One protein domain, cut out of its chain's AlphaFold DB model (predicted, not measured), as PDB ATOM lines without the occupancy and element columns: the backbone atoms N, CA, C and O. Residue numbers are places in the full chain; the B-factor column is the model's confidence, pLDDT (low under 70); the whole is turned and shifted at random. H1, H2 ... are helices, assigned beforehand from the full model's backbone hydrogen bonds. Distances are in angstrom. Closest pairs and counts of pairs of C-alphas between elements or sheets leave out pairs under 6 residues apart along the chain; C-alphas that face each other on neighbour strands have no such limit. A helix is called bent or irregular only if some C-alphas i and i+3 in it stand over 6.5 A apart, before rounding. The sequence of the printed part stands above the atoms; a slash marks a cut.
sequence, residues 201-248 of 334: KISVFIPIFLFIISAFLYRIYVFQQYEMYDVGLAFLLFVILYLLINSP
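AT A GLANCE: This is residues 201 to 248 of the 334 residues of the protein "Acyl_transf_3 domain-containing protein" of Bacteroidetes bacterium HGW-Bacteroidetes-21 (UniProt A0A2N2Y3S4). The domain is a slender helical hairpin: the long helix H1 runs the length of the rod, the chain turns round in a loop at one end, and the shorter helix H2 comes back beside H1. The two helices lie side by side at a small angle, and the printed part ends near where it began. The printed part has 48 residues with two named helices, H1 then H2 along the chain, and no named strand; the class is all helix. It is only just loose, close to compact, with a radius of gyration of the C-alphas of 11.8 A, and it spans 37 by 15 by 9 A.

IN THESE COORDINATES: Find C-alpha 202 at (-25.261, 10.534, -65.958); from there H1, residues 202 to 223, runs 30.7 A to C-alpha 223 at (-11.676, 17.868, -39.463). H1 is neither bent nor irregular, but only just: C-alphas 204 and 207 are 6.0 A apart. Next look at H2, residues 231 to 245, which runs 20.9 A and ends at C-alpha 245, at (-25.932, 1.950, -55.569).

HOW THE PARTS SIT: Start from H1 and look across to H2: the two touch, with 14 pairs of C-alphas within 8 A. Their closest C-alphas are those of Phe 216 and Leu 236, 6.0 A apart. Their lines stand at a shallow tilt of 26 degrees and run opposite ways, a helical hairpin. In H2 every O i to N i+4 pair is within hydrogen-bond range; in H1 it is 17 of 18.

THE WHOLE: The two C-alphas farthest apart are those of Lys 201 and Gln 225, at 37.0 A, while those of Lys 201 and Pro 248, the first and last printed, are 6.2 A apart. The printed part has no cut, and the link from H1 to H2, 7 residues, is short. Look there for the low confidence of the model: residues 223 to 229, of which 223 belongs to H1, are under 70, against a mean pLDDT of the printed part of 82.5.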
ATOM      1  N   LYS A 201     -29.788  10.218 -64.281       87.75
ATOM      2  CA  LYS A 201     -29.082  10.389 -65.561       87.75
ATOM      3  C   LYS A 201     -27.621  10.734 -65.285       87.75
ATOM      4  O   LYS A 201     -27.338  11.458 -64.332       87.75
ATOM      5  N   ILE A 202     -26.702  10.292 -66.145       88.19
ATOM      6  CA  ILE A 202     -25.261  10.534 -65.958       88.19
ATOM      7  C   ILE A 202     -24.907  12.026 -65.847       88.19
ATOM      8  O   ILE A 202     -24.082  12.398 -65.015       88.19
ATOM      9  N   SER A 203     -25.606  12.886 -66.598       89.00
ATOM     10  CA  SER A 203     -25.435  14.345 -66.566       89.00
ATOM     11  C   SER A 203     -25.790  14.985 -65.222       89.00
ATOM     12  O   SER A 203     -25.275  16.049 -64.904       89.00
ATOM     13  N   VAL A 204     -26.648  14.339 -64.430       88.94
ATOM     14  CA  VAL A 204     -27.042  14.781 -63.083       88.94
ATOM     15  C   VAL A 204     -26.198  14.075 -62.022       88.94
ATOM     16  O   VAL A 204     -25.786  14.687 -61.042       88.94
ATOM     17  N   PHE A 205     -25.894  12.794 -62.237       90.81
ATOM     18  CA  PHE A 205     -25.100  11.987 -61.317       90.81
ATOM     19  C   PHE A 205     -23.697  12.560 -61.104       90.81
ATOM     20  O   PHE A 205     -23.299  12.755 -59.962       90.81
ATOM     21  N   ILE A 206     -22.953  12.836 -62.183       90.94
ATOM     22  CA  ILE A 206     -21.549  13.270 -62.099       90.94
ATOM     23  C   ILE A 206     -21.384  14.547 -61.260       90.94
ATOM     24  O   ILE A 206     -20.594  14.506 -60.316       90.94
ATOM     25  N   PRO A 207     -22.097  15.663 -61.526       93.31
ATOM     26  CA  PRO A 207     -21.898  16.885 -60.750       93.31
ATOM     27  C   PRO A 207     -22.293  16.714 -59.280       93.31
ATOM     28  O   PRO A 207     -21.567  17.178 -58.406       93.31
ATOM     29  N   ILE A 208     -23.386  15.996 -58.988       92.62
ATOM     30  CA  ILE A 208     -23.793  15.718 -57.603       92.62
ATOM     31  C   ILE A 208     -22.740  14.857 -56.907       92.62
ATOM     32  O   ILE A 208     -22.320  15.172 -55.797       92.62
ATOM     33  N   PHE A 209     -22.274  13.789 -57.552       92.56
ATOM     34  CA  PHE A 209     -21.274  12.894 -56.981       92.56
ATOM     35  C   PHE A 209     -19.953  13.623 -56.708       92.56
ATOM     36  O   PHE A 209     -19.395  13.485 -55.622       92.56
ATOM     37  N   LEU A 210     -19.490  14.455 -57.648       93.12
ATOM     38  CA  LEU A 210     -18.288  15.273 -57.477       93.12
ATOM     39  C   LEU A 210     -18.446  16.331 -56.378       93.12
ATOM     40  O   LEU A 210     -17.498  16.590 -55.641       93.12
ATOM     41  N   PHE A 211     -19.632  16.920 -56.230       94.38
ATOM     42  CA  PHE A 211     -19.917  17.854 -55.142       94.38
ATOM     43  C   PHE A 211     -19.916  17.159 -53.775       94.38
ATOM     44  O   PHE A 211     -19.315  17.645 -52.821       94.38
ATOM     45  N   ILE A 212     -20.550  15.992 -53.666       94.31
ATOM     46  CA  ILE A 212     -20.600  15.253 -52.402       94.31
ATOM     47  C   ILE A 212     -19.220  14.695 -52.039       94.31
ATOM     48  O   ILE A 212     -18.830  14.759 -50.873       94.31
ATOM     49  N   ILE A 213     -18.452  14.184 -53.009       92.44
ATOM     50  CA  ILE A 213     -17.104  13.675 -52.735       92.44
ATOM     51  C   ILE A 213     -16.140  14.811 -52.379       92.44
ATOM     52  O   ILE A 213     -15.320  14.639 -51.483       92.44
ATOM     53  N   SER A 214     -16.266  15.990 -52.998       91.50
ATOM     54  CA  SER A 214     -15.462  17.154 -52.621       91.50
ATOM     55  C   SER A 214     -15.840  17.663 -51.232       91.50
ATOM     56  O   SER A 214     -14.943  17.927 -50.438       91.50
ATOM     57  N   ALA A 215     -17.130  17.694 -50.881       90.56
ATOM     58  CA  ALA A 215     -17.583  18.002 -49.527       90.56
ATOM     59  C   ALA A 215     -17.055  16.986 -48.500       90.56
ATOM     60  O   ALA A 215     -16.630  17.373 -47.415       90.56
ATOM     61  N   PHE A 216     -17.029  15.695 -48.844       88.50
ATOM     62  CA  PHE A 216     -16.472  14.638 -47.999       88.50
ATOM     63  C   PHE A 216     -14.965  14.808 -47.782       88.50
ATOM     64  O   PHE A 216     -14.505  14.801 -46.642       88.50
ATOM     65  N   LEU A 217     -14.201  15.025 -48.856       87.88
ATOM     66  CA  LEU A 217     -12.754  15.247 -48.791       87.88
ATOM     67  C   LEU A 217     -12.406  16.552 -48.069       87.88
ATOM     68  O   LEU A 217     -11.501  16.565 -47.238       87.88
ATOM     69  N   TYR A 218     -13.150  17.628 -48.331       86.81
ATOM     70  CA  TYR A 218     -13.011  18.899 -47.627       86.81
ATOM     71  C   TYR A 218     -13.292  18.730 -46.139       86.81
ATOM     72  O   TYR A 218     -12.524  19.209 -45.309       86.81
ATOM     73  N   ARG A 219     -14.346  17.988 -45.779       83.12
ATOM     74  CA  ARG A 219     -14.662  17.708 -44.380       83.12
ATOM     75  C   ARG A 219     -13.555  16.903 -43.716       83.12
ATOM     76  O   ARG A 219     -13.145  17.288 -42.634       83.12
ATOM     77  N   ILE A 220     -13.015  15.868 -44.366       79.31
ATOM     78  CA  ILE A 220     -11.834  15.147 -43.859       79.31
ATOM     79  C   ILE A 220     -10.664  16.111 -43.652       79.31
ATOM     80  O   ILE A 220     -10.043  16.079 -42.599       79.31
ATOM     81  N   TYR A 221     -10.371  16.974 -44.626       81.12
ATOM     82  CA  TYR A 221      -9.260  17.922 -44.550       81.12
ATOM     83  C   TYR A 221      -9.423  18.942 -43.411       81.12
ATOM     84  O   TYR A 221      -8.484  19.177 -42.660       81.12
ATOM     85  N   VAL A 222     -10.615  19.517 -43.236       77.19
ATOM     86  CA  VAL A 222     -10.896  20.493 -42.168       77.19
ATOM     87  C   VAL A 222     -10.959  19.821 -40.793       77.19
ATOM     88  O   VAL A 222     -10.431  20.351 -39.818       77.19
ATOM     89  N   PHE A 223     -11.560  18.632 -40.708       68.19
ATOM     90  CA  PHE A 223     -11.676  17.868 -39.463       68.19
ATOM     91  C   PHE A 223     -10.428  17.059 -39.113       68.19
ATOM     92  O   PHE A 223     -10.394  16.463 -38.046       68.19
ATOM     93  N   GLN A 224      -9.348  17.115 -39.897       58.91
ATOM     94  CA  GLN A 224      -8.027  16.672 -39.430       58.91
ATOM     95  C   GLN A 224      -7.584  17.386 -38.132       58.91
ATOM     96  O   GLN A 224      -6.625  16.949 -37.500       58.91
ATOM     97  N   GLN A 225      -8.282  18.454 -37.716       49.88
ATOM     98  CA  GLN A 225      -8.036  19.193 -36.476       49.88
ATOM     99  C   GLN A 225      -9.014  18.895 -35.317       49.88
ATOM    100  O   GLN A 225      -8.791  19.409 -34.224       49.88
ATOM    101  N   TYR A 226     -10.052  18.063 -35.505       52.47
ATOM    102  CA  TYR A 226     -11.055  17.735 -34.472       52.47
ATOM    103  C   TYR A 226     -11.467  16.249 -34.509       52.47
ATOM    104  O   TYR A 226     -11.233  15.548 -35.488       52.47
ATOM    105  N   GLU A 227     -12.066  15.737 -33.430       56.56
ATOM    106  CA  GLU A 227     -12.399  14.313 -33.275       56.56
ATOM    107  C   GLU A 227     -13.213  13.745 -34.464       56.56
ATOM    108  O   GLU A 227     -14.320  14.191 -34.752       56.56
ATOM    109  N   MET A 228     -12.678  12.716 -35.142       53.44
ATOM    110  CA  MET A 228     -13.210  12.136 -36.395       53.44
ATOM    111  C   MET A 228     -14.559  11.387 -36.296       53.44
ATOM    112  O   MET A 228     -14.954  10.691 -37.235       53.44
ATOM    113  N   TYR A 229     -15.289  11.509 -35.191       60.28
ATOM    114  CA  TYR A 229     -16.605  10.890 -35.027       60.28
ATOM    115  C   TYR A 229     -17.711  11.892 -35.316       60.28
ATOM    116  O   TYR A 229     -18.470  12.311 -34.448       60.28
ATOM    117  N   ASP A 230     -17.777  12.278 -36.587       70.19
ATOM    118  CA  ASP A 230     -18.692  13.297 -37.073       70.19
ATOM    119  C   ASP A 230     -19.880  12.649 -37.795       70.19
ATOM    120  O   ASP A 230     -19.737  11.987 -38.830       70.19
ATOM    121  N   VAL A 231     -21.081  12.850 -37.250       72.56
ATOM    122  CA  VAL A 231     -22.348  12.392 -37.845       72.56
ATOM    123  C   VAL A 231     -22.499  12.903 -39.277       72.56
ATOM    124  O   VAL A 231     -23.006  12.188 -40.141       72.56
ATOM    125  N   GLY A 232     -22.017  14.110 -39.570       79.12
ATOM    126  CA  GLY A 232     -22.094  14.662 -40.912       79.12
ATOM    127  C   GLY A 232     -21.121  14.016 -41.900       79.12
ATOM    128  O   GLY A 232     -21.434  13.949 -43.086       79.12
ATOM    129  N   LEU A 233     -19.990  13.469 -41.445       79.62
ATOM    130  CA  LEU A 233     -19.107  12.667 -42.298       79.62
ATOM    131  C   LEU A 233     -19.778  11.332 -42.651       79.62
ATOM    132  O   LEU A 233     -19.779  10.928 -43.815       79.62
ATOM    133  N   ALA A 234     -20.437  10.693 -41.684       77.69
ATOM    134  CA  ALA A 234     -21.222   9.488 -41.947       77.69
ATOM    135  C   ALA A 234     -22.439   9.742 -42.842       77.69
ATOM    136  O   ALA A 234     -22.756   8.903 -43.682       77.69
ATOM    137  N   PHE A 235     -23.085  10.904 -42.720       83.12
ATOM    138  CA  PHE A 235     -24.141  11.319 -43.642       83.12
ATOM    139  C   PHE A 235     -23.611  11.508 -45.069       83.12
ATOM    140  O   PHE A 235     -24.220  11.033 -46.022       83.12
ATOM    141  N   LEU A 236     -22.447  12.141 -45.242       88.38
ATOM    142  CA  LEU A 236     -21.825  12.258 -46.563       88.38
ATOM    143  C   LEU A 236     -21.462  10.881 -47.134       88.38
ATOM    144  O   LEU A 236     -21.771  10.618 -48.294       88.38
ATOM    145  N   LEU A 237     -20.900   9.973 -46.326       85.38
ATOM    146  CA  LEU A 237     -20.662   8.590 -46.756       85.38
ATOM    147  C   LEU A 237     -21.971   7.896 -47.163       85.38
ATOM    148  O   LEU A 237     -22.010   7.223 -48.190       85.38
ATOM    149  N   PHE A 238     -23.043   8.071 -46.389       86.81
ATOM    150  CA  PHE A 238     -24.372   7.559 -46.719       86.81
ATOM    151  C   PHE A 238     -24.830   8.039 -48.096       86.81
ATOM    152  O   PHE A 238     -25.225   7.219 -48.923       86.81
ATOM    153  N   VAL A 239     -24.717   9.340 -48.380       88.56
ATOM    154  CA  VAL A 239     -25.108   9.904 -49.679       88.56
ATOM    155  C   VAL A 239     -24.231   9.336 -50.798       88.56
ATOM    156  O   VAL A 239     -24.760   8.942 -51.834       88.56
ATOM    157  N   ILE A 240     -22.915   9.222 -50.588       91.25
ATOM    158  CA  ILE A 240     -21.991   8.610 -51.558       91.25
ATOM    159  C   ILE A 240     -22.422   7.175 -51.879       91.25
ATOM    160  O   ILE A 240     -22.570   6.829 -53.051       91.25
ATOM    161  N   LEU A 241     -22.654   6.344 -50.860       89.06
ATOM    162  CA  LEU A 241     -23.064   4.951 -51.044       89.06
ATOM    163  C   LEU A 241     -24.426   4.850 -51.737       89.06
ATOM    164  O   LEU A 241     -24.575   4.061 -52.668       89.06
ATOM    165  N   TYR A 242     -25.396   5.675 -51.338       88.62
ATOM    166  CA  TYR A 242     -26.713   5.726 -51.968       88.62
ATOM    167  C   TYR A 242     -26.628   6.088 -53.455       88.62
ATOM    168  O   TYR A 242     -27.271   5.443 -54.287       88.62
ATOM    169  N   LEU A 243     -25.811   7.086 -53.808       89.94
ATOM    170  CA  LEU A 243     -25.569   7.463 -55.200       89.94
ATOM    171  C   LEU A 243     -24.915   6.311 -55.969       89.94
ATOM    172  O   LEU A 243     -25.398   5.956 -57.038       89.94
ATOM    173  N   LEU A 244     -23.862   5.691 -55.428       88.56
ATOM    174  CA  LEU A 244     -23.164   4.581 -56.089       88.56
ATOM    175  C   LEU A 244     -24.086   3.388 -56.366       88.56
ATOM    176  O   LEU A 244     -24.036   2.819 -57.459       88.56
ATOM    177  N   ILE A 245     -24.953   3.034 -55.413       86.00
ATOM    178  CA  ILE A 245     -25.932   1.950 -55.569       86.00
ATOM    179  C   ILE A 245     -26.950   2.279 -56.675       86.00
ATOM    180  O   ILE A 245     -27.321   1.399 -57.451       86.00
ATOM    181  N   ASN A 246     -27.353   3.547 -56.789       85.88
ATOM    182  CA  ASN A 246     -28.293   4.048 -57.797       85.88
ATOM    183  C   ASN A 246     -27.599   4.655 -59.030       85.88
ATOM    184  O   ASN A 246     -28.170   5.500 -59.732       85.88
ATOM    185  N   SER A 247     -26.348   4.261 -59.281       87.62
ATOM    186  CA  SER A 247     -25.555   4.838 -60.359       87.62
ATOM    187  C   SER A 247     -26.123   4.480 -61.744       87.62
ATOM    188  O   SER A 247     -26.699   3.403 -61.935       87.62
ATOM    189  N   PRO A 248     -25.973   5.380 -62.736       87.75
ATOM    190  CA  PRO A 248     -26.296   5.092 -64.129       87.75
ATOM    191  C   PRO A 248     -25.614   3.810 -64.631       87.75
ATOM    192  O   PRO A 248     -24.504   3.475 -64.205       87.75
TER     193      PRO A 248